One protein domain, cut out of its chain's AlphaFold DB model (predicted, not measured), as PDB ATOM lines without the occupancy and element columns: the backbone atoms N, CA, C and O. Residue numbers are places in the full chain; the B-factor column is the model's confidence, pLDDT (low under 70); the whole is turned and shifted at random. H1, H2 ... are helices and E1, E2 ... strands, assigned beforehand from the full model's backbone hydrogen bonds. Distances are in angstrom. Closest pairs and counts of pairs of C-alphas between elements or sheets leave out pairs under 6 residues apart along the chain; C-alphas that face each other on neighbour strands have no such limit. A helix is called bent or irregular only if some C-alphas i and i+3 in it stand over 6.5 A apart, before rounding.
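Overview. This is residues 131 to 308 of the 348 residues of an uncharacterized protein of Deltaproteobacteria bacterium (UniProt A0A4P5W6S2). Three long helices make the core: H5b and H6 form a helical hairpin and H3 packs slantwise on both, with H2 packed on H5b. Round the last part of H3 gather H1, which crosses it, the small antiparallel strand hairpin E1 - E2, and H5a, with H4 and H7 packed on H5a. The 178 printed residues include seven named helices and two strands, in order H1 H2 H3 E1 E2 H4 H5 H6 H7, mostly helix. The whole is compact, radius of gyration of the C-alphas 17.0 A, spanning 51 by 42 by 33 A.

Arrangement. H1, residues 138 to 149, touches residues 203 to 211 alone of H3, residues 183 to 211, about perpendicular; closest C-alphas Ala 142 and Val 207, 4.7 A. H5, residues 238 to 264, one helix by its hydrogen bonds, is bent, C-alphas 245 and 248 being 6.9 A apart, into H5a, 238 to 245, and H5b, 248 to 264. H2, residues 155 to 174, touches H5b; closest C-alphas Gly 168 and Ala 257, 4.1 A. E1, residues 219 to 222, and E2, 225 to 228, form a hairpin, N 220 and O 227 within hydrogen-bond range at 2.9 A. H4, residues 231 to 235, touches H5a; closest C-alphas Met 233 and His 241, 5.8 A. H6, residues 268 to 289, touches H5b at a shallow tilt of 22 degrees, opposite ways; closest C-alphas Thr 256 and Met 278, 4.3 A. H7, residues 297 to 305, touches H5a; closest C-alphas Ala 242 and Ala 301, 4.0 A. Every O i to N i+4 pair is within hydrogen-bond range in H1, H3, H5a, H5b and H7, against 14 of 16 in H2, 15 of 18 in H6 and 0 of 1 in H4, where 2 of 2 O i to N i+3 pairs are.

Along the chain. H1 begins at C-alpha 138 (-140.225, 155.358, 98.276) and H7 ends at C-alpha 305 (-157.544, 166.140, 115.581). H3 is 40.8 A long, H2 29.8 A, H6 29.7 A. H2 and H6 are irregular: C-alphas 156 and 159 are 7.1 A apart, 269 and 272 7.2 A.

Size, cuts and confidence. The farthest C-alphas, Pro 180 and Leu 235, are 51.6 A apart. The printed part has no cut and no long link. Low confidence, pLDDT under 70, covers residues 131 to 136, 168 to 181, 217 to 232 and 234 to 236.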
ATOM      1  N   ARG A 131    -152.363 156.871  84.339       41.03
ATOM      2  CA  ARG A 131    -151.336 155.921  84.745       41.03
ATOM      3  C   ARG A 131    -150.730 156.479  86.024       41.03
ATOM      4  O   ARG A 131    -149.838 157.313  85.967       41.03
ATOM      5  N   GLU A 132    -151.282 156.085  87.163       47.66
ATOM      6  CA  GLU A 132    -150.639 156.302  88.454       47.66
ATOM      7  C   GLU A 132    -149.298 155.572  88.385       47.66
ATOM      8  O   GLU A 132    -149.236 154.341  88.342       47.66
ATOM      9  N   TRP A 133    -148.218 156.336  88.247       46.12
ATOM     10  CA  TRP A 133    -146.871 155.790  88.323       46.12
ATOM     11  C   TRP A 133    -146.610 155.447  89.780       46.12
ATOM     12  O   TRP A 133    -146.104 156.277  90.528       46.12
ATOM     13  N   ALA A 134    -147.028 154.249  90.177       53.75
ATOM     14  CA  ALA A 134    -146.782 153.718  91.501       53.75
ATOM     15  C   ALA A 134    -145.306 153.325  91.615       53.75
ATOM     16  O   ALA A 134    -144.811 152.481  90.862       53.75
ATOM     17  N   TRP A 135    -144.597 153.966  92.535       62.75
ATOM     18  CA  TRP A 135    -143.236 153.601  92.890       62.75
ATOM     19  C   TRP A 135    -143.185 153.072  94.321       62.75
ATOM     20  O   TRP A 135    -143.351 153.821  95.284       62.75
ATOM     21  N   ASP A 136    -142.892 151.780  94.446       65.81
ATOM     22  CA  ASP A 136    -142.810 151.085  95.737       65.81
ATOM     23  C   ASP A 136    -141.480 151.355  96.470       65.81
ATOM     24  O   ASP A 136    -141.341 151.080  97.661       65.81
ATOM     25  N   GLY A 137    -140.485 151.924  95.777       80.88
ATOM     26  CA  GLY A 137    -139.154 152.195  96.334       80.88
ATOM     27  C   GLY A 137    -139.091 153.391  97.290       80.88
ATOM     28  O   GLY A 137    -138.076 153.565  97.968       80.88
ATOM     29  N   ILE A 138    -140.164 154.186  97.390       82.44
ATOM     30  CA  ILE A 138    -140.225 155.358  98.276       82.44
ATOM     31  C   ILE A 138    -140.003 154.980  99.743       82.44
ATOM     32  O   ILE A 138    -139.377 155.737 100.481       82.44
ATOM     33  N   HIS A 139    -140.444 153.788 100.158       84.75
ATOM     34  CA  HIS A 139    -140.287 153.326 101.533       84.75
ATOM     35  C   HIS A 139    -138.810 153.219 101.931       84.75
ATOM     36  O   HIS A 139    -138.405 153.788 102.939       84.75
ATOM     37  N   ALA A 140    -137.982 152.589 101.092       91.81
ATOM     38  CA  ALA A 140    -136.552 152.437 101.354       91.81
ATOM     39  C   ALA A 140    -135.811 153.787 101.357       91.81
ATOM     40  O   ALA A 140    -134.842 153.973 102.094       91.81
ATOM     41  N   VAL A 141    -136.248 154.746 100.534       93.19
ATOM     42  CA  VAL A 141    -135.690 156.107 100.563       93.19
ATOM     43  C   VAL A 141    -136.077 156.822 101.852       93.19
ATOM     44  O   VAL A 141    -135.203 157.393 102.504       93.19
ATOM     45  N   ALA A 142    -137.344 156.742 102.256       92.25
ATOM     46  CA  ALA A 142    -137.822 157.316 103.507       92.25
ATOM     47  C   ALA A 142    -137.095 156.726 104.727       92.25
ATOM     48  O   ALA A 142    -136.702 157.481 105.612       92.25
ATOM     49  N   GLU A 143    -136.822 155.418 104.747       94.19
ATOM     50  CA  GLU A 143    -136.011 154.771 105.789       94.19
ATOM     51  C   GLU A 143    -134.590 155.316 105.869       94.19
ATOM     52  O   GLU A 143    -134.110 155.626 106.959       94.19
ATOM     53  N   ARG A 144    -133.913 155.488 104.728       95.56
ATOM     54  CA  ARG A 144    -132.557 156.057 104.706       95.56
ATOM     55  C   ARG A 144    -132.540 157.492 105.213       95.56
ATOM     56  O   ARG A 144    -131.654 157.855 105.980       95.56
ATOM     57  N   VAL A 145    -133.515 158.297 104.797       94.00
ATOM     58  CA  VAL A 145    -133.640 159.684 105.260       94.00
ATOM     59  C   VAL A 145    -133.934 159.715 106.755       94.00
ATOM     60  O   VAL A 145    -133.255 160.436 107.485       94.00
ATOM     61  N   TRP A 146    -134.872 158.889 107.228       94.31
ATOM     62  CA  TRP A 146    -135.187 158.761 108.648       94.31
ATOM     63  C   TRP A 146    -133.960 158.361 109.470       94.31
ATOM     64  O   TRP A 146    -133.684 158.995 110.480       94.31
ATOM     65  N   ALA A 147    -133.166 157.392 109.010       93.31
ATOM     66  CA  ALA A 147    -131.950 156.963 109.702       93.31
ATOM     67  C   ALA A 147    -130.928 158.100 109.898       93.31
ATOM     68  O   ALA A 147    -130.218 158.121 110.901       93.31
ATOM     69  N   VAL A 148    -130.871 159.061 108.968       92.38
ATOM     70  CA  VAL A 148    -129.990 160.235 109.066       92.38
ATOM     71  C   VAL A 148    -130.559 161.298 110.008       92.38
ATOM     72  O   VAL A 148    -129.803 161.900 110.767       92.38
ATOM     73  N   ILE A 149    -131.875 161.542 109.980       88.75
ATOM     74  CA  ILE A 149    -132.491 162.630 110.760       88.75
ATOM     75  C   ILE A 149    -132.945 162.210 112.166       88.75
ATOM     76  O   ILE A 149    -133.034 163.060 113.049       88.75
ATOM     77  N   ALA A 150    -133.203 160.924 112.411       88.38
ATOM     78  CA  ALA A 150    -133.686 160.408 113.693       88.38
ATOM     79  C   ALA A 150    -132.822 160.827 114.902       88.38
ATOM     80  O   ALA A 150    -133.403 161.215 115.916       88.38
ATOM     81  N   PRO A 151    -131.471 160.849 114.824       86.69
ATOM     82  CA  PRO A 151    -130.634 161.280 115.945       86.69
ATOM     83  C   PRO A 151    -130.859 162.739 116.364       86.69
ATOM     84  O   PRO A 151    -130.664 163.086 117.527       86.69
ATOM     85  N   VAL A 152    -131.268 163.601 115.426       82.88
ATOM     86  CA  VAL A 152    -131.515 165.031 115.676       82.88
ATOM     87  C   VAL A 152    -133.002 165.359 115.829       82.88
ATOM     88  O   VAL A 152    -133.337 166.427 116.337       82.88
ATOM     89  N   ALA A 153    -133.901 164.443 115.476       78.69
ATOM     90  CA  ALA A 153    -135.350 164.583 115.610       78.69
ATOM     91  C   ALA A 153    -135.844 164.274 117.040       78.69
ATOM     92  O   ALA A 153    -136.817 163.547 117.238       78.69
ATOM     93  N   THR A 154    -135.165 164.813 118.056       76.62
ATOM     94  CA  THR A 154    -135.558 164.644 119.463       76.62
ATOM     95  C   THR A 154    -136.447 165.802 119.935       76.62
ATOM     96  O   THR A 154    -136.271 166.934 119.473       76.62
ATOM     97  N   PRO A 155    -137.368 165.579 120.896       75.00
ATOM     98  CA  PRO A 155    -138.215 166.645 121.442       75.00
ATOM     99  C   PRO A 155    -137.420 167.832 122.005       75.00
ATOM    100  O   PRO A 155    -137.869 168.972 121.935       75.00
ATOM    101  N   TRP A 156    -136.210 167.579 122.509       74.81
ATOM    102  CA  TRP A 156    -135.303 168.597 123.044       74.81
ATOM    103  C   TRP A 156    -134.814 169.594 121.991       74.81
ATOM    104  O   TRP A 156    -134.475 170.725 122.332       74.81
ATOM    105  N   ASN A 157    -134.836 169.207 120.715       74.25
ATOM    106  CA  ASN A 157    -134.435 170.064 119.604       74.25
ATOM    107  C   ASN A 157    -135.607 170.881 119.033       74.25
ATOM    108  O   ASN A 157    -135.378 171.777 118.221       74.25
ATOM    109  N   LEU A 158    -136.854 170.647 119.473       75.56
ATOM    110  CA  LEU A 158    -138.030 171.406 119.017       75.56
ATOM    111  C   LEU A 158    -137.886 172.930 119.189       75.56
ATOM    112  O   LEU A 158    -138.218 173.644 118.242       75.56
ATOM    113  N   PRO A 159    -137.361 173.466 120.313       79.62
ATOM    114  CA  PRO A 159    -137.153 174.907 120.455       79.62
ATOM    115  C   PRO A 159    -136.134 175.458 119.455       79.62
ATOM    116  O   PRO A 159    -136.297 176.574 118.971       79.62
ATOM    117  N   ILE A 160    -135.108 174.671 119.112       77.31
ATOM    118  CA  ILE A 160    -134.088 175.052 118.127       77.31
ATOM    119  C   ILE A 160    -134.730 175.139 116.741       77.31
ATOM    120  O   ILE A 160    -134.572 176.148 116.057       77.31
ATOM    121  N   PHE A 161    -135.519 174.133 116.352       74.12
ATOM    122  CA  PHE A 161    -136.247 174.151 115.082       74.12
ATOM    123  C   PHE A 161    -137.262 175.299 115.010       74.12
ATOM    124  O   PHE A 161    -137.335 175.982 113.989       74.12
ATOM    125  N   ALA A 162    -137.994 175.567 116.095       77.19
ATOM    126  CA  ALA A 162    -138.914 176.701 116.177       77.19
ATOM    127  C   ALA A 162    -138.176 178.049 116.092       77.19
ATOM    128  O   ALA A 162    -138.635 178.960 115.405       77.19
ATOM    129  N   GLY A 163    -137.015 178.166 116.740       76.69
ATOM    130  CA  GLY A 163    -136.159 179.347 116.674       76.69
ATOM    131  C   GLY A 163    -135.635 179.607 115.263       76.69
ATOM    132  O   GLY A 163    -135.754 180.729 114.777       76.69
ATOM    133  N   ILE A 164    -135.140 178.568 114.580       75.19
ATOM    134  CA  ILE A 164    -134.725 178.639 113.169       75.19
ATOM    135  C   ILE A 164    -135.897 179.115 112.311       75.19
ATOM    136  O   ILE A 164    -135.737 180.049 111.528       75.19
ATOM    137  N   LEU A 165    -137.084 178.533 112.510       73.94
ATOM    138  CA  LEU A 165    -138.295 178.882 111.774       73.94
ATOM    139  C   LEU A 165    -138.684 180.355 111.924       73.94
ATOM    140  O   LEU A 165    -138.892 181.047 110.925       73.94
ATOM    141  N   ILE A 166    -138.759 180.835 113.166       76.06
ATOM    142  CA  ILE A 166    -139.128 182.220 113.478       76.06
ATOM    143  C   ILE A 166    -138.072 183.181 112.934       76.06
ATOM    144  O   ILE A 166    -138.417 184.155 112.268       76.06
ATOM    145  N   PHE A 167    -136.792 182.896 113.185       72.75
ATOM    146  CA  PHE A 167    -135.690 183.727 112.715       72.75
ATOM    147  C   PHE A 167    -135.702 183.839 111.191       72.75
ATOM    148  O   PHE A 167    -135.684 184.945 110.661       72.75
ATOM    149  N   GLY A 168    -135.828 182.716 110.483       67.38
ATOM    150  CA  GLY A 168    -135.850 182.717 109.028       67.38
ATOM    151  C   GLY A 168    -137.042 183.467 108.428       67.38
ATOM    152  O   GLY A 168    -136.875 184.197 107.450       67.38
ATOM    153  N   ALA A 169    -138.226 183.360 109.041       67.06
ATOM    154  CA  ALA A 169    -139.405 184.124 108.631       67.06
ATOM    155  C   ALA A 169    -139.214 185.641 108.822       67.06
ATOM    156  O   ALA A 169    -139.554 186.425 107.934       67.06
ATOM    157  N   VAL A 170    -138.625 186.056 109.949       69.31
ATOM    158  CA  VAL A 170    -138.315 187.466 110.236       69.31
ATOM    159  C   VAL A 170    -137.241 187.999 109.284       69.31
ATOM    160  O   VAL A 170    -137.432 189.057 108.686       69.31
ATOM    161  N   SER A 171    -136.146 187.260 109.082       64.31
ATOM    162  CA  SER A 171    -135.068 187.640 108.160       64.31
ATOM    163  C   SER A 171    -135.574 187.821 106.730       64.31
ATOM    164  O   SER A 171    -135.229 188.806 106.080       64.31
ATOM    165  N   PHE A 172    -136.442 186.924 106.252       65.44
ATOM    166  CA  PHE A 172    -137.062 187.054 104.933       65.44
ATOM    167  C   PHE A 172    -137.948 188.300 104.810       65.44
ATOM    168  O   PHE A 172    -137.874 189.007 103.806       65.44
ATOM    169  N   ALA A 173    -138.776 188.581 105.822       65.62
ATOM    170  CA  ALA A 173    -139.657 189.747 105.810       65.62
ATOM    171  C   ALA A 173    -138.864 191.065 105.732       65.62
ATOM    172  O   ALA A 173    -139.288 192.008 105.063       65.62
ATOM    173  N   ILE A 174    -137.690 191.108 106.371       62.25
ATOM    174  CA  ILE A 174    -136.804 192.278 106.403       62.25
ATOM    175  C   ILE A 174    -136.016 192.444 105.087       62.25
ATOM    176  O   ILE A 174    -135.802 193.576 104.647       62.25
ATOM    177  N   ASP A 175    -135.607 191.349 104.437       61.88
ATOM    178  CA  ASP A 175    -134.716 191.355 103.260       61.88
ATOM    179  C   ASP A 175    -135.443 191.241 101.897       61.88
ATOM    180  O   ASP A 175    -134.860 190.891 100.869       61.88
ATOM    181  N   SER A 176    -136.730 191.587 101.832       56.41
ATOM    182  CA  SER A 176    -137.557 191.508 100.611       56.41
ATOM    183  C   SER A 176    -137.176 192.504  99.491       56.41
ATOM    184  O   SER A 176    -137.918 192.687  98.522       56.41
ATOM    185  N   ARG A 177    -136.008 193.153  99.574       56.81
ATOM    186  CA  ARG A 177    -135.569 194.172  98.610       56.81
ATOM    187  C   ARG A 177    -135.081 193.559  97.296       56.81
ATOM    188  O   ARG A 177    -134.359 192.567  97.272       56.81
ATOM    189  N   TRP A 178    -135.466 194.206  96.199       52.06
ATOM    190  CA  TRP A 178    -135.168 193.878  94.804       52.06
ATOM    191  C   TRP A 178    -133.678 193.603  94.536       52.06
ATOM    192  O   TRP A 178    -132.823 194.376  94.957       52.06
ATOM    193  N   TYR A 179    -133.374 192.541  93.775       59.00
ATOM    194  CA  TYR A 179    -132.013 192.211  93.328       59.00
ATOM    195  C   TYR A 179    -131.908 192.138  91.793       59.00
ATOM    196  O   TYR A 179    -132.830 191.609  91.153       59.00
ATOM    197  N   PRO A 180    -130.801 192.618  91.187       54.56
ATOM    198  CA  PRO A 180    -130.531 192.512  89.756       54.56
ATOM    199  C   PRO A 180    -130.235 191.067  89.322       54.56
ATOM    200  O   PRO A 180    -129.093 190.628  89.236       54.56
ATOM    201  N   ALA A 181    -131.284 190.329  88.982       64.56
ATOM    202  CA  ALA A 181    -131.199 189.132  88.153       64.56
ATOM    203  C   ALA A 181    -132.158 189.292  86.969       64.56
ATOM    204  O   ALA A 181    -133.145 190.023  87.069       64.56
ATOM    205  N   SER A 182    -131.881 188.623  85.848       77.19
ATOM    206  CA  SER A 182    -132.828 188.607  84.732       77.19
ATOM    207  C   SER A 182    -134.129 187.922  85.159       77.19
ATOM    208  O   SER A 182    -134.116 186.969  85.944       77.19
ATOM    209  N   ASP A 183    -135.263 188.386  84.631       81.31
ATOM    210  CA  ASP A 183    -136.576 187.796  84.927       81.31
ATOM    211  C   ASP A 183    -136.616 186.293  84.637       81.31
ATOM    212  O   ASP A 183    -137.144 185.519  85.434       81.31
ATOM    213  N   ALA A 184    -135.977 185.864  83.545       85.44
ATOM    214  CA  ALA A 184    -135.914 184.461  83.150       85.44
ATOM    215  C   ALA A 184    -135.140 183.589  84.153       85.44
ATOM    216  O   ALA A 184    -135.607 182.507  84.504       85.44
ATOM    217  N   LEU A 185    -133.984 184.053  84.647       85.38
ATOM    218  CA  LEU A 185    -133.210 183.304  85.640       85.38
ATOM    219  C   LEU A 185    -133.960 183.222  86.974       85.38
ATOM    220  O   LEU A 185    -134.018 182.152  87.575       85.38
ATOM    221  N   ARG A 186    -134.576 184.329  87.415       81.88
ATOM    222  CA  ARG A 186    -135.397 184.358  88.638       81.88
ATOM    223  C   ARG A 186    -136.551 183.365  88.559       81.88
ATOM    224  O   ARG A 186    -136.741 182.579  89.484       81.88
ATOM    225  N   LEU A 187    -137.275 183.369  87.441       82.31
ATOM    226  CA  LEU A 187    -138.370 182.437  87.202       82.31
ATOM    227  C   LEU A 187    -137.874 180.985  87.163       82.31
ATOM    228  O   LEU A 187    -138.468 180.128  87.809       82.31
ATOM    229  N   GLY A 188    -136.772 180.710  86.461       89.50
ATOM    230  CA  GLY A 188    -136.188 179.370  86.384       89.50
ATOM    231  C   GLY A 188    -135.780 178.819  87.754       89.50
ATOM    232  O   GLY A 188    -136.144 177.695  88.095       89.50
ATOM    233  N   LEU A 189    -135.090 179.627  88.566       90.12
ATOM    234  CA  LEU A 189    -134.704 179.256  89.932       90.12
ATOM    235  C   LEU A 189    -135.924 179.037  90.829       90.12
ATOM    236  O   LEU A 189    -135.961 178.060  91.574       90.12
ATOM    237  N   PHE A 190    -136.933 179.907  90.741       86.06
ATOM    238  CA  PHE A 190    -138.172 179.760  91.502       86.06
ATOM    239  C   PHE A 190    -138.913 178.469  91.145       86.06
ATOM    240  O   PHE A 190    -139.306 177.726  92.039       86.06
ATOM    241  N   LEU A 191    -139.069 178.161  89.855       88.00
ATOM    242  CA  LEU A 191    -139.727 176.929  89.412       88.00
ATOM    243  C   LEU A 191    -138.943 175.680  89.838       88.00
ATOM    244  O   LEU A 191    -139.549 174.705  90.282       88.00
ATOM    245  N   ALA A 192    -137.611 175.716  89.759       93.44
ATOM    246  CA  ALA A 192    -136.765 174.627  90.246       93.44
ATOM    247  C   ALA A 192    -136.924 174.419  91.761       93.44
ATOM    248  O   ALA A 192    -137.112 173.289  92.216       93.44
ATOM    249  N   ALA A 193    -136.917 175.507  92.536       91.88
ATOM    250  CA  ALA A 193    -137.153 175.469  93.974       91.88
ATOM    251  C   ALA A 193    -138.563 174.959  94.314       91.88
ATOM    252  O   ALA A 193    -138.717 174.154  95.228       91.88
ATOM    253  N   LEU A 194    -139.582 175.363  93.552       86.81
ATOM    254  CA  LEU A 194    -140.962 174.909  93.723       86.81
ATOM    255  C   LEU A 194    -141.083 173.393  93.548       86.81
ATOM    256  O   LEU A 194    -141.673 172.721  94.392       86.81
ATOM    257  N   VAL A 195    -140.486 172.840  92.489       90.69
ATOM    258  CA  VAL A 195    -140.465 171.385  92.267       90.69
ATOM    259  C   VAL A 195    -139.719 170.674  93.397       90.69
ATOM    260  O   VAL A 195    -140.213 169.668  93.906       90.69
ATOM    261  N   ALA A 196    -138.570 171.205  93.826       94.50
ATOM    262  CA  ALA A 196    -137.810 170.636  94.938       94.50
ATOM    263  C   ALA A 196    -138.634 170.603  96.236       94.50
ATOM    264  O   ALA A 196    -138.664 169.575  96.910       94.50
ATOM    265  N   HIS A 197    -139.356 171.682  96.546       92.44
ATOM    266  CA  HIS A 197    -140.263 171.740  97.691       92.44
ATOM    267  C   HIS A 197    -141.370 170.691  97.613       92.44
ATOM    268  O   HIS A 197    -141.564 169.965  98.579       92.44
ATOM    269  N   VAL A 198    -142.052 170.552  96.472       88.25
ATOM    270  CA  VAL A 198    -143.115 169.543  96.302       88.25
ATOM    271  C   VAL A 198    -142.578 168.122  96.496       88.25
ATOM    272  O   VAL A 198    -143.189 167.322  97.197       88.25
ATOM    273  N   VAL A 199    -141.412 167.798  95.932       89.38
ATOM    274  CA  VAL A 199    -140.811 166.462  96.095       89.38
ATOM    275  C   VAL A 199    -140.419 166.200  97.551       89.38
ATOM    276  O   VAL A 199    -140.704 165.129  98.086       89.38
ATOM    277  N   LEU A 200    -139.776 167.170  98.205       94.19
ATOM    278  CA  LEU A 200    -139.356 167.039  99.603       94.19
ATOM    279  C   LEU A 200    -140.548 167.017 100.567       94.19
ATOM    280  O   LEU A 200    -140.485 166.334 101.584       94.19
ATOM    281  N   HIS A 201    -141.634 167.706 100.231       93.62
ATOM    282  CA  HIS A 201    -142.901 167.686 100.954       93.62
ATOM    283  C   HIS A 201    -143.515 166.279 100.969       93.62
ATOM    284  O   HIS A 201    -143.795 165.739 102.038       93.62
ATOM    285  N   GLU A 202    -143.632 165.642  99.804       87.50
ATOM    286  CA  GLU A 202    -144.144 164.270  99.704       87.50
ATOM    287  C   GLU A 202    -143.227 163.255 100.397       87.50
ATOM    288  O   GLU A 202    -143.678 162.363 101.120       87.50
ATOM    289  N   LEU A 203    -141.911 163.430 100.262       92.12
ATOM    290  CA  LEU A 203    -140.945 162.616 100.993       92.12
ATOM    291  C   LEU A 203    -141.088 162.786 102.514       92.12
ATOM    292  O   LEU A 203    -140.935 161.809 103.243       92.12
ATOM    293  N   ALA A 204    -141.411 163.983 103.006       93.62
ATOM    294  CA  ALA A 204    -141.626 164.224 104.430       93.62
ATOM    295  C   ALA A 204    -142.818 163.426 104.975       93.62
ATOM    296  O   ALA A 204    -142.720 162.855 106.062       93.62
ATOM    297  N   HIS A 205    -143.909 163.317 104.210       88.00
ATOM    298  CA  HIS A 205    -145.024 162.432 104.555       88.00
ATOM    299  C   HIS A 205    -144.571 160.972 104.656       88.00
ATOM    300  O   HIS A 205    -144.869 160.302 105.645       88.00
ATOM    301  N   ALA A 206    -143.787 160.489 103.686       88.56
ATOM    302  CA  ALA A 206    -143.232 159.133 103.713       88.56
ATOM    303  C   ALA A 206    -142.321 158.895 104.932       88.56
ATOM    304  O   ALA A 206    -142.416 157.865 105.601       88.56
ATOM    305  N   VAL A 207    -141.451 159.857 105.245       94.31
ATOM    306  CA  VAL A 207    -140.542 159.803 106.398       94.31
ATOM    307  C   VAL A 207    -141.321 159.797 107.710       94.31
ATOM    308  O   VAL A 207    -140.967 159.036 108.605       94.31
ATOM    309  N   ALA A 208    -142.406 160.567 107.820       90.88
ATOM    310  CA  ALA A 208    -143.269 160.536 108.998       90.88
ATOM    311  C   ALA A 208    -143.875 159.140 109.218       90.88
ATOM    312  O   ALA A 208    -143.835 158.632 110.333       90.88
ATOM    313  N   VAL A 209    -144.353 158.470 108.165       84.12
ATOM    314  CA  VAL A 209    -144.868 157.090 108.259       84.12
ATOM    315  C   VAL A 209    -143.802 156.143 108.827       84.12
ATOM    316  O   VAL A 209    -144.067 155.388 109.765       84.12
ATOM    317  N   VAL A 210    -142.574 156.224 108.308       93.12
ATOM    318  CA  VAL A 210    -141.451 155.394 108.773       93.12
ATOM    319  C   VAL A 210    -141.042 155.727 110.209       93.12
ATOM    320  O   VAL A 210    -140.774 154.817 110.992       93.12
ATOM    321  N   ALA A 211    -141.041 157.006 110.588       92.06
ATOM    322  CA  ALA A 211    -140.707 157.452 111.940       92.06
ATOM    323  C   ALA A 211    -141.638 156.857 113.009       92.06
ATOM    324  O   ALA A 211    -141.203 156.578 114.125       92.06
ATOM    325  N   TYR A 212    -142.899 156.599 112.650       85.94
ATOM    326  CA  TYR A 212    -143.884 155.919 113.499       85.94
ATOM    327  C   TYR A 212    -143.843 154.382 113.385       85.94
ATOM    328  O   TYR A 212    -144.745 153.698 113.876       85.94
ATOM    329  N   GLY A 213    -142.818 153.819 112.739       85.69
ATOM    330  CA  GLY A 213    -142.656 152.374 112.558       85.69
ATOM    331  C   GLY A 213    -143.700 151.755 111.625       85.69
ATOM    332  O   GLY A 213    -144.067 150.592 111.799       85.69
ATOM    333  N   ARG A 214    -144.233 152.534 110.675       81.50
ATOM    334  CA  ARG A 214    -145.270 152.105 109.723       81.50
ATOM    335  C   ARG A 214    -144.717 151.973 108.309       81.50
ATOM    336  O   ARG A 214    -143.620 152.446 108.000       81.50
ATOM    337  N   ARG A 215    -145.484 151.321 107.430       76.25
ATOM    338  CA  ARG A 215    -145.052 151.048 106.057       76.25
ATOM    339  C   ARG A 215    -145.658 152.035 105.066       76.25
ATOM    340  O   ARG A 215    -146.873 152.187 104.988       76.25
ATOM    341  N   VAL A 216    -144.803 152.626 104.235       73.06
ATOM    342  CA  VAL A 216    -145.237 153.404 103.066       73.06
ATOM    343  C   VAL A 216    -145.565 152.421 101.948       73.06
ATOM    344  O   VAL A 216    -144.721 151.607 101.574       73.06
ATOM    345  N   ARG A 217    -146.801 152.454 101.441       61.59
ATOM    346  CA  ARG A 217    -147.264 151.478 100.440       61.59
ATOM    347  C   ARG A 217    -146.839 151.828  99.024       61.59
ATOM    348  O   ARG A 217    -146.632 150.925  98.229       61.59
ATOM    349  N   GLY A 218    -146.673 153.114  98.743       62.62
ATOM    350  CA  GLY A 218    -146.192 153.596  97.460       62.62
ATOM    351  C   GLY A 218    -146.326 155.107  97.345       62.62
ATOM    352  O   GLY A 218    -146.919 155.771  98.196       62.62
ATOM    353  N   MET A 219    -145.753 155.639  96.276       64.56
ATOM    354  CA  MET A 219    -145.937 157.017  95.830       64.56
ATOM    355  C   MET A 219    -146.522 156.985  94.427       64.56
ATOM    356  O   MET A 219    -146.114 156.138  93.632       64.56
ATOM    357  N   ALA A 220    -147.435 157.896  94.112       58.97
ATOM    358  CA  ALA A 220    -148.014 157.998  92.782       58.97
ATOM    359  C   ALA A 220    -148.129 159.448  92.314       58.97
ATOM    360  O   ALA A 220    -148.234 160.388  93.097       58.97
ATOM    361  N   VAL A 221    -148.098 159.621  90.996       56.72
ATOM    362  CA  VAL A 221    -148.330 160.907  90.338       56.72
ATOM    363  C   VAL A 221    -149.692 160.857  89.666       56.72
ATOM    364  O   VAL A 221    -149.958 159.958  88.867       56.72
ATOM    365  N   GLY A 222    -150.550 161.821  89.987       52.50
ATOM    366  CA  GLY A 222    -151.887 161.939  89.425       52.50
ATOM    367  C   GLY A 222    -152.222 163.365  88.997       52.50
ATOM    368  O   GLY A 222    -151.423 164.291  89.100       52.50
ATOM    369  N   LEU A 223    -153.465 163.562  88.552       46.34
ATOM    370  CA  LEU A 223    -153.981 164.860  88.090       46.34
ATOM    371  C   LEU A 223    -153.877 165.983  89.143       46.34
ATOM    372  O   LEU A 223    -153.897 167.159  88.793       46.34
ATOM    373  N   ARG A 224    -153.809 165.622  90.429       46.00
ATOM    374  CA  ARG A 224    -153.701 166.552  91.563       46.00
ATOM    375  C   ARG A 224    -152.260 166.826  92.007       46.00
ATOM    376  O   ARG A 224    -152.079 167.657  92.887       46.00
ATOM    377  N   GLY A 225    -151.272 166.176  91.395       61.03
ATOM    378  CA  GLY A 225    -149.865 166.263  91.781       61.03
ATOM    379  C   GLY A 225    -149.279 164.909  92.175       61.03
ATOM    380  O   GLY A 225    -149.839 163.854  91.869       61.03
ATOM    381  N   ILE A 226    -148.124 164.965  92.827       67.56
ATOM    382  CA  ILE A 226    -147.460 163.817  93.451       67.56
ATOM    383  C   ILE A 226    -148.147 163.577  94.800       67.56
ATOM    384  O   ILE A 226    -148.502 164.547  95.457       67.56
ATOM    385  N   TYR A 227    -148.368 162.322  95.188       67.50
ATOM    386  CA  TYR A 227    -148.844 161.974  96.526       67.50
ATOM    387  C   TYR A 227    -148.189 160.688  97.038       67.50
ATOM    388  O   TYR A 227    -147.887 159.773  96.261       67.50
ATOM    389  N   VAL A 228    -148.013 160.592  98.353       68.81
ATOM    390  CA  VAL A 228    -147.578 159.371  99.049       68.81
ATOM    391  C   VAL A 228    -148.750 158.693  99.759       68.81
ATOM    392  O   VAL A 228    -149.561 159.343 100.414       68.81
ATOM    393  N   ASP A 229    -148.836 157.363  99.662       67.12
ATOM    394  CA  ASP A 229    -149.817 156.582 100.416       67.12
ATOM    395  C   ASP A 229    -149.407 156.475 101.895       67.12
ATOM    396  O   ASP A 229    -148.567 155.654 102.285       67.12
ATOM    397  N   THR A 230    -150.040 157.312 102.718       67.62
ATOM    398  CA  THR A 230    -149.890 157.367 104.178       67.62
ATOM    399  C   THR A 230    -150.973 156.580 104.924       67.62
ATOM    400  O   THR A 230    -151.065 156.684 106.146       67.62
ATOM    401  N   THR A 231    -151.777 155.754 104.239       62.34
ATOM    402  CA  THR A 231    -152.940 155.054 104.829       62.34
ATOM    403  C   THR A 231    -152.578 154.212 106.055       62.34
ATOM    404  O   THR A 231    -153.393 154.031 106.957       62.34
ATOM    405  N   ASP A 232    -151.350 153.701 106.122       64.56
ATOM    406  CA  ASP A 232    -150.879 152.896 107.252       64.56
ATOM    407  C   ASP A 232    -150.803 153.695 108.570       64.56
ATOM    408  O   ASP A 232    -150.871 153.110 109.654       64.56
ATOM    409  N   MET A 233    -150.769 155.034 108.500       70.50
ATOM    410  CA  MET A 233    -150.866 155.902 109.677       70.50
ATOM    411  C   MET A 233    -152.210 155.786 110.383       70.50
ATOM    412  O   MET A 233    -152.237 155.955 111.599       70.50
ATOM    413  N   TYR A 234    -153.293 155.397 109.695       60.59
ATOM    414  CA  TYR A 234    -154.609 155.209 110.320       60.59
ATOM    415  C   TYR A 234    -154.636 154.128 111.415       60.59
ATOM    416  O   TYR A 234    -155.585 154.072 112.194       60.59
ATOM    417  N   LEU A 235    -153.587 153.302 111.520       60.97
ATOM    418  CA  LEU A 235    -153.385 152.347 112.616       60.97
ATOM    419  C   LEU A 235    -152.909 153.003 113.930       60.97
ATOM    420  O   LEU A 235    -152.828 152.325 114.955       60.97
ATOM    421  N   GLY A 236    -152.534 154.284 113.890       62.91
ATOM    422  CA  GLY A 236    -152.085 155.083 115.031       62.91
ATOM    423  C   GLY A 236    -153.178 155.943 115.668       62.91
ATOM    424  O   GLY A 236    -154.367 155.827 115.359       62.91
ATOM    425  N   SER A 237    -152.762 156.830 116.567       76.44
ATOM    426  CA  SER A 237    -153.634 157.815 117.208       76.44
ATOM    427  C   SER A 237    -154.002 158.961 116.252       76.44
ATOM    428  O   SER A 237    -153.303 159.230 115.280       76.44
ATOM    429  N   ARG A 238    -155.056 159.724 116.573       73.44
ATOM    430  CA  ARG A 238    -155.414 160.951 115.828       73.44
ATOM    431  C   ARG A 238    -154.286 161.991 115.766       73.44
ATOM    432  O   ARG A 238    -154.244 162.798 114.844       73.44
ATOM    433  N   GLN A 239    -153.400 162.004 116.764       84.69
ATOM    434  CA  GLN A 239    -152.253 162.912 116.786       84.69
ATOM    435  C   GLN A 239    -151.203 162.451 115.778       84.69
ATOM    436  O   GLN A 239    -150.645 163.281 115.070       84.69
ATOM    437  N   ASP A 240    -151.007 161.140 115.645       78.19
ATOM    438  CA  ASP A 240    -150.083 160.542 114.683       78.19
ATOM    439  C   ASP A 240    -150.520 160.884 113.248       78.19
ATOM    440  O   ASP A 240    -149.691 161.259 112.417       78.19
ATOM    441  N   HIS A 241    -151.831 160.827 112.963       75.75
ATOM    442  CA  HIS A 241    -152.396 161.187 111.649       75.75
ATOM    443  C   HIS A 241    -152.183 162.672 111.343       75.75
ATOM    444  O   HIS A 241    -151.748 163.035 110.248       75.75
ATOM    445  N   ALA A 242    -152.415 163.531 112.339       79.44
ATOM    446  CA  ALA A 242    -152.203 164.966 112.211       79.44
ATOM    447  C   ALA A 242    -150.723 165.321 112.015       79.44
ATOM    448  O   ALA A 242    -150.407 166.184 111.199       79.44
ATOM    449  N   VAL A 243    -149.806 164.640 112.711       87.25
ATOM    450  CA  VAL A 243    -148.359 164.814 112.521       87.25
ATOM    451  C   VAL A 243    -147.946 164.385 111.117       87.25
ATOM    452  O   VAL A 243    -147.229 165.132 110.454       87.25
ATOM    453  N   ALA A 244    -148.427 163.235 110.634       80.56
ATOM    454  CA  ALA A 244    -148.166 162.805 109.262       80.56
ATOM    455  C   ALA A 244    -148.687 163.825 108.247       80.56
ATOM    456  O   ALA A 244    -147.955 164.172 107.327       80.56
ATOM    457  N   SER A 245    -149.893 164.362 108.448       83.12
ATOM    458  CA  SER A 245    -150.468 165.410 107.596       83.12
ATOM    459  C   SER A 245    -149.677 166.725 107.665       83.12
ATOM    460  O   SER A 245    -149.532 167.422 106.674       83.12
ATOM    461  N   LEU A 246    -149.083 167.085 108.802       90.62
ATOM    462  CA  LEU A 246    -148.296 168.321 108.916       90.62
ATOM    463  C   LEU A 246    -146.820 168.167 108.519       90.62
ATOM    464  O   LEU A 246    -146.121 169.177 108.426       90.62
ATOM    465  N   ALA A 247    -146.343 166.951 108.244       91.62
ATOM    466  CA  ALA A 247    -144.941 166.692 107.917       91.62
ATOM    467  C   ALA A 247    -144.474 167.437 106.653       91.62
ATOM    468  O   ALA A 247    -143.447 168.120 106.684       91.62
ATOM    469  N   GLY A 248    -145.248 167.366 105.568       90.75
ATOM    470  CA  GLY A 248    -144.978 168.086 104.324       90.75
ATOM    471  C   GLY A 248    -144.899 169.609 104.511       90.75
ATOM    472  O   GLY A 248    -143.867 170.214 104.189       90.75
ATOM    473  N   PRO A 249    -145.945 170.266 105.053       90.62
ATOM    474  CA  PRO A 249    -145.907 171.698 105.353       90.62
ATOM    475  C   PRO A 249    -144.742 172.098 106.272       90.62
ATOM    476  O   PRO A 249    -144.105 173.128 106.040       90.62
ATOM    477  N   ALA A 250    -144.427 171.283 107.284       90.12
ATOM    478  CA  ALA A 250    -143.329 171.553 108.207       90.12
ATOM    479  C   ALA A 250    -141.967 171.572 107.497       90.12
ATOM    480  O   ALA A 250    -141.173 172.481 107.740       90.12
ATOM    481  N   VAL A 251    -141.708 170.630 106.582       92.06
ATOM    482  CA  VAL A 251    -140.466 170.615 105.790       92.06
ATOM    483  C   VAL A 251    -140.361 171.834 104.877       92.06
ATOM    484  O   VAL A 251    -139.285 172.424 104.787       92.06
ATOM    485  N   ASN A 252    -141.463 172.279 104.264       90.44
ATOM    486  CA  ASN A 252    -141.452 173.495 103.445       90.44
ATOM    487  C   ASN A 252    -141.005 174.722 104.244       90.44
ATOM    488  O   ASN A 252    -140.118 175.457 103.810       90.44
ATOM    489  N   LEU A 253    -141.574 174.908 105.434       86.69
ATOM    490  CA  LEU A 253    -141.221 176.025 106.303       86.69
ATOM    491  C   LEU A 253    -139.797 175.886 106.873       86.69
ATOM    492  O   LEU A 253    -139.069 176.875 106.947       86.69
ATOM    493  N   ALA A 254    -139.365 174.669 107.219       87.88
ATOM    494  CA  ALA A 254    -138.009 174.411 107.699       87.88
ATOM    495  C   ALA A 254    -136.944 174.742 106.640       87.88
ATOM    496  O   ALA A 254    -135.944 175.384 106.954       87.88
ATOM    497  N   LEU A 255    -137.169 174.362 105.379       90.56
ATOM    498  CA  LEU A 255    -136.267 174.682 104.268       90.56
ATOM    499  C   LEU A 255    -136.190 176.192 104.008       90.56
ATOM    500  O   LEU A 255    -135.088 176.717 103.851       90.56
ATOM    501  N   THR A 256    -137.327 176.899 104.038       86.88
ATOM    502  CA  THR A 256    -137.355 178.373 103.991       86.88
ATOM    503  C   THR A 256    -136.487 178.967 105.093       86.88
ATOM    504  O   THR A 256    -135.689 179.870 104.849       86.88
ATOM    505  N   ALA A 257    -136.632 178.453 106.310       84.81
ATOM    506  CA  ALA A 257    -135.940 178.978 107.468       84.81
ATOM    507  C   ALA A 257    -134.427 178.739 107.420       84.81
ATOM    508  O   ALA A 257    -133.644 179.649 107.688       84.81
ATOM    509  N   VAL A 258    -134.006 177.542 107.006       88.06
ATOM    510  CA  VAL A 258    -132.592 177.223 106.776       88.06
ATOM    511  C   VAL A 258    -132.010 178.108 105.674       88.06
ATOM    512  O   VAL A 258    -130.941 178.686 105.865       88.06
ATOM    513  N   ALA A 259    -132.712 178.277 104.549       88.81
ATOM    514  CA  ALA A 259    -132.261 179.148 103.464       88.81
ATOM    515  C   ALA A 259    -132.103 180.606 103.922       88.81
ATOM    516  O   ALA A 259    -131.119 181.256 103.571       88.81
ATOM    517  N   ALA A 260    -133.019 181.090 104.763       84.06
ATOM    518  CA  ALA A 260    -132.942 182.418 105.354       84.06
ATOM    519  C   ALA A 260    -131.743 182.586 106.297       84.06
ATOM    520  O   ALA A 260    -131.053 183.600 106.225       84.06
ATOM    521  N   VAL A 261    -131.451 181.592 107.142       84.88
ATOM    522  CA  VAL A 261    -130.262 181.606 108.011       84.88
ATOM    523  C   VAL A 261    -128.980 181.648 107.179       84.88
ATOM    524  O   VAL A 261    -128.095 182.452 107.462       84.88
ATOM    525  N   ILE A 262    -128.887 180.819 106.136       88.19
ATOM    526  CA  ILE A 262    -127.718 180.793 105.244       88.19
ATOM    527  C   ILE A 262    -127.558 182.146 104.532       88.19
ATOM    528  O   ILE A 262    -126.441 182.646 104.419       88.19
ATOM    529  N   ALA A 263    -128.663 182.761 104.100       85.31
ATOM    530  CA  ALA A 263    -128.654 184.042 103.397       85.31
ATOM    531  C   ALA A 263    -128.017 185.177 104.216       85.31
ATOM    532  O   ALA A 263    -127.321 186.009 103.643       85.31
ATOM    533  N   VAL A 264    -128.175 185.188 105.547       83.69
ATOM    534  CA  VAL A 264    -127.570 186.215 106.423       83.69
ATOM    535  C   VAL A 264    -126.041 186.238 106.321       83.69
ATOM    536  O   VAL A 264    -125.429 187.294 106.458       83.69
ATOM    537  N   GLY A 265    -125.416 185.082 106.089       85.50
ATOM    538  CA  GLY A 265    -123.960 184.950 106.032       85.50
ATOM    539  C   GLY A 265    -123.354 185.127 104.640       85.50
ATOM    540  O   GLY A 265    -122.134 185.031 104.512       85.50
ATOM    541  N   LEU A 266    -124.169 185.336 103.601       86.50
ATOM    542  CA  LEU A 266    -123.697 185.347 102.220       86.50
ATOM    543  C   LEU A 266    -123.739 186.742 101.582       86.50
ATOM    544  O   LEU A 266    -124.681 187.503 101.806       86.50
ATOM    545  N   PRO A 267    -122.754 187.060 100.722       85.50
ATOM    546  CA  PRO A 267    -122.818 188.210  99.831       85.50
ATOM    547  C   PRO A 267    -124.069 188.208  98.940       85.50
ATOM    548  O   PRO A 267    -124.602 187.151  98.579       85.50
ATOM    549  N   VAL A 268    -124.511 189.406  98.545       81.31
ATOM    550  CA  VAL A 268    -125.777 189.629  97.824       81.31
ATOM    551  C   VAL A 268    -125.831 188.839  96.505       81.31
ATOM    552  O   VAL A 268    -126.885 188.323  96.126       81.31
ATOM    553  N   GLU A 269    -124.692 188.662  95.837       83.00
ATOM    554  CA  GLU A 269    -124.547 187.908  94.589       83.00
ATOM    555  C   GLU A 269    -124.926 186.420  94.692       83.00
ATOM    556  O   GLU A 269    -125.296 185.810  93.686       83.00
ATOM    557  N   HIS A 270    -124.895 185.836  95.893       85.69
ATOM    558  CA  HIS A 270    -125.224 184.425  96.133       85.69
ATOM    559  C   HIS A 270    -126.654 184.207  96.650       85.69
ATOM    560  O   HIS A 270    -127.101 183.066  96.778       85.69
ATOM    561  N   LEU A 271    -127.404 185.282  96.910       84.62
ATOM    562  CA  LEU A 271    -128.769 185.212  97.435       84.62
ATOM    563  C   LEU A 271    -129.854 184.720  96.456       84.62
ATOM    564  O   LEU A 271    -130.837 184.163  96.953       84.62
ATOM    565  N   PRO A 272    -129.761 184.868  95.113       87.12
ATOM    566  CA  PRO A 272    -130.853 184.476  94.215       87.12
ATOM    567  C   PRO A 272    -131.406 183.046  94.398       87.12
ATOM    568  O   PRO A 272    -132.626 182.917  94.520       87.12
ATOM    569  N   PRO A 273    -130.588 181.972  94.465       90.00
ATOM    570  CA  PRO A 273    -131.110 180.621  94.689       90.00
ATOM    571  C   PRO A 273    -131.739 180.442  96.080       90.00
ATOM    572  O   PRO A 273    -132.777 179.795  96.195       90.00
ATOM    573  N   LEU A 274    -131.168 181.045  97.129       88.94
ATOM    574  CA  LEU A 274    -131.719 180.958  98.488       88.94
ATOM    575  C   LEU A 274    -133.066 181.660  98.590       88.94
ATOM    576  O   LEU A 274    -134.012 181.108  99.142       88.94
ATOM    577  N   ARG A 275    -133.190 182.838  97.977       84.94
ATOM    578  CA  ARG A 275    -134.464 183.552  97.904       84.94
ATOM    579  C   ARG A 275    -135.500 182.768  97.105       84.94
ATOM    580  O   ARG A 275    -136.647 182.713  97.529       84.94
ATOM    581  N   ALA A 276    -135.117 182.119  96.002       87.81
ATOM    582  CA  ALA A 276    -136.019 181.235  95.261       87.81
ATOM    583  C   ALA A 276    -136.562 180.093  96.140       87.81
ATOM    584  O   ALA A 276    -137.768 179.852  96.125       87.81
ATOM    585  N   ILE A 277    -135.703 179.462  96.952       91.25
ATOM    586  CA  ILE A 277    -136.103 178.471  97.967       91.25
ATOM    587  C   ILE A 277    -137.063 179.097  98.982       91.25
ATOM    588  O   ILE A 277    -138.133 178.552  99.221       91.25
ATOM    589  N   MET A 278    -136.744 180.272  99.524       86.94
ATOM    590  CA  MET A 278    -137.587 180.941 100.520       86.94
ATOM    591  C   MET A 278    -138.980 181.289  99.967       86.94
ATOM    592  O   MET A 278    -139.983 180.966 100.600       86.94
ATOM    593  N   TYR A 279    -139.070 181.899  98.778       84.38
ATOM    594  CA  TYR A 279    -140.353 182.235  98.144       84.38
ATOM    595  C   TYR A 279    -141.172 180.983  97.820       84.38
ATOM    596  O   TYR A 279    -142.370 180.944  98.109       84.38
ATOM    597  N   ALA A 280    -140.542 179.961  97.234       87.12
ATOM    598  CA  ALA A 280    -141.211 178.706  96.913       87.12
ATOM    599  C   ALA A 280    -141.701 177.995  98.181       87.12
ATOM    600  O   ALA A 280    -142.859 177.587  98.245       87.12
ATOM    601  N   GLY A 281    -140.865 177.913  99.214       88.75
ATOM    602  CA  GLY A 281    -141.201 177.278 100.482       88.75
ATOM    603  C   GLY A 281    -142.274 178.017 101.271       88.75
ATOM    604  O   GLY A 281    -143.136 177.369 101.860       88.75
ATOM    605  N   LEU A 282    -142.298 179.354 101.235       84.00
ATOM    606  CA  LEU A 282    -143.394 180.142 101.811       84.00
ATOM    607  C   LEU A 282    -144.699 179.944 101.048       84.00
ATOM    608  O   LEU A 282    -145.738 179.761 101.677       84.00
ATOM    609  N   LEU A 283    -144.655 179.938  99.714       81.88
ATOM    610  CA  LEU A 283    -145.836 179.668  98.900       81.88
ATOM    611  C   LEU A 283    -146.378 178.265  99.187       81.88
ATOM    612  O   LEU A 283    -147.558 178.123  99.500       81.88
ATOM    613  N   CYS A 284    -145.529 177.238  99.128       86.56
ATOM    614  CA  CYS A 284    -145.917 175.866  99.439       86.56
ATOM    615  C   CYS A 284    -146.423 175.750 100.878       86.56
ATOM    616  O   CYS A 284    -147.528 175.265 101.085       86.56
ATOM    617  N   GLY A 285    -145.671 176.251 101.859       86.44
ATOM    618  CA  GLY A 285    -146.046 176.230 103.272       86.44
ATOM    619  C   GLY A 285    -147.364 176.953 103.555       86.44
ATOM    620  O   GLY A 285    -148.152 176.474 104.362       86.44
ATOM    621  N   PHE A 286    -147.661 178.053 102.861       82.62
ATOM    622  CA  PHE A 286    -148.959 178.721 102.948       82.62
ATOM    623  C   PHE A 286    -150.075 177.875 102.320       82.62
ATOM    624  O   PHE A 286    -151.093 177.624 102.961       82.62
ATOM    625  N   LEU A 287    -149.878 177.394 101.089       80.19
ATOM    626  CA  LEU A 287    -150.880 176.611 100.361       80.19
ATOM    627  C   LEU A 287    -151.218 175.285 101.053       80.19
ATOM    628  O   LEU A 287    -152.371 174.859 100.999       80.19
ATOM    629  N   THR A 288    -150.245 174.650 101.708       83.81
ATOM    630  CA  THR A 288    -150.410 173.339 102.351       83.81
ATOM    631  C   THR A 288    -150.628 173.432 103.864       83.81
ATOM    632  O   THR A 288    -151.318 172.600 104.448       83.81
ATOM    633  N   GLY A 289    -150.069 174.459 104.507       85.69
ATOM    634  CA  GLY A 289    -150.097 174.674 105.956       85.69
ATOM    635  C   GLY A 289    -151.232 175.568 106.460       85.69
ATOM    636  O   GLY A 289    -151.503 175.575 107.660       85.69
ATOM    637  N   TRP A 290    -151.919 176.313 105.585       85.75
ATOM    638  CA  TRP A 290    -153.065 177.133 105.983       85.75
ATOM    639  C   TRP A 290    -154.385 176.347 105.864       85.75
ATOM    640  O   TRP A 290    -154.899 176.175 104.756       85.75
ATOM    641  N   PRO A 291    -155.010 175.914 106.973       86.50
ATOM    642  CA  PRO A 291    -156.058 174.878 106.977       86.50
ATOM    643  C   PRO A 291    -157.410 175.301 106.375       86.50
ATOM    644  O   PRO A 291    -158.355 174.509 106.309       86.50
ATOM    645  N   PHE A 292    -157.544 176.568 105.990       87.25
ATOM    646  CA  PHE A 292    -158.813 177.175 105.601       87.25
ATOM    647  C   PHE A 292    -158.922 177.487 104.098       87.25
ATOM    648  O   PHE A 292    -160.023 177.783 103.622       87.25
ATOM    649  N   LEU A 293    -157.823 177.402 103.333       71.25
ATOM    650  CA  LEU A 293    -157.813 177.732 101.899       71.25
ATOM    651  C   LEU A 293    -158.656 176.727 101.095       71.25
ATOM    652  O   LEU A 293    -159.669 177.086 100.488       71.25
ATOM    653  N   PHE A 294    -158.271 175.454 101.138       75.06
ATOM    654  CA  PHE A 294    -158.912 174.327 100.453       75.06
ATOM    655  C   PHE A 294    -158.625 173.020 101.214       75.06
ATOM    656  O   PHE A 294    -158.102 173.069 102.324       75.06
ATOM    657  N   ASP A 295    -159.010 171.866 100.658       70.25
ATOM    658  CA  ASP A 295    -158.698 170.547 101.233       70.25
ATOM    659  C   ASP A 295    -157.200 170.246 101.051       70.25
ATOM    660  O   ASP A 295    -156.798 169.630 100.064       70.25
ATOM    661  N   ASN A 296    -156.387 170.777 101.963       77.81
ATOM    662  CA  ASN A 296    -154.936 170.619 102.037       77.81
ATOM    663  C   ASN A 296    -154.525 169.889 103.323       77.81
ATOM    664  O   ASN A 296    -155.374 169.536 104.147       77.81
ATOM    665  N   ASP A 297    -153.226 169.682 103.525       84.50
ATOM    666  CA  ASP A 297    -152.748 168.829 104.616       84.50
ATOM    667  C   ASP A 297    -153.043 169.407 106.000       84.50
ATOM    668  O   ASP A 297    -153.422 168.672 106.908       84.50
ATOM    669  N   ALA A 298    -152.975 170.730 106.175       87.19
ATOM    670  CA  ALA A 298    -153.391 171.354 107.427       87.19
ATOM    671  C   ALA A 298    -154.900 171.201 107.689       87.19
ATOM    672  O   ALA A 298    -155.311 171.002 108.835       87.19
ATOM    673  N   ALA A 299    -155.739 171.252 106.649       80.12
ATOM    674  CA  ALA A 299    -157.168 170.976 106.781       80.12
ATOM    675  C   ALA A 299    -157.420 169.514 107.189       80.12
ATOM    676  O   ALA A 299    -158.269 169.258 108.051       80.12
ATOM    677  N   HIS A 300    -156.661 168.570 106.619       78.44
ATOM    678  CA  HIS A 300    -156.687 167.157 107.005       78.44
ATOM    679  C   HIS A 300    -156.228 166.955 108.453       78.44
ATOM    680  O   HIS A 300    -156.952 166.334 109.229       78.44
ATOM    681  N   ALA A 301    -155.129 167.592 108.860       83.50
ATOM    682  CA  ALA A 301    -154.614 167.526 110.222       83.50
ATOM    683  C   ALA A 301    -155.633 168.018 111.260       83.50
ATOM    684  O   ALA A 301    -155.864 167.353 112.269       83.50
ATOM    685  N   ILE A 302    -156.289 169.161 111.015       82.62
ATOM    686  CA  ILE A 302    -157.355 169.637 111.909       82.62
ATOM    687  C   ILE A 302    -158.525 168.653 111.912       82.62
ATOM    688  O   ILE A 302    -159.037 168.349 112.989       82.62
ATOM    689  N   GLY A 303    -158.924 168.141 110.742       75.19
ATOM    690  CA  GLY A 303    -159.967 167.123 110.607       75.19
ATOM    691  C   GLY A 303    -159.705 165.882 111.462       75.19
ATOM    692  O   GLY A 303    -160.605 165.443 112.179       75.19
ATOM    693  N   ASP A 304    -158.471 165.381 111.463       76.75
ATOM    694  CA  ASP A 304    -158.058 164.228 112.265       76.75
ATOM    695  C   ASP A 304    -158.069 164.545 113.768       76.75
ATOM    696  O   ASP A 304    -158.623 163.781 114.564       76.75
ATOM    697  N   LEU A 305    -157.552 165.712 114.174       81.75
ATOM    698  CA  LEU A 305    -157.544 166.140 115.581       81.75
ATOM    699  C   LEU A 305    -158.958 166.278 116.160       81.75
ATOM    700  O   LEU A 305    -159.212 165.841 117.291       81.75
ATOM    701  N   VAL A 306    -159.882 166.856 115.386       81.25
ATOM    702  CA  VAL A 306    -161.296 166.990 115.778       81.25
ATOM    703  C   VAL A 306    -162.122 165.738 115.472       81.25
ATOM    704  O   VAL A 306    -163.293 165.688 115.844       81.25
ATOM    705  N   GLN A 307    -161.519 164.727 114.836       75.69
ATOM    706  CA  GLN A 307    -162.131 163.457 114.435       75.69
ATOM    707  C   GLN A 307    -163.366 163.617 113.536       75.69
ATOM    708  O   GLN A 307    -164.334 162.860 113.636       75.69
ATOM    709  N   ILE A 308    -163.334 164.606 112.640       72.81
ATOM    710  CA  ILE A 308    -164.372 164.836 111.634       72.81
ATOM    711  C   ILE A 308    -163.736 164.635 110.255       72.81
ATOM    712  O   ILE A 308    -163.046 165.535 109.761       72.81
TER     713      ILE A 308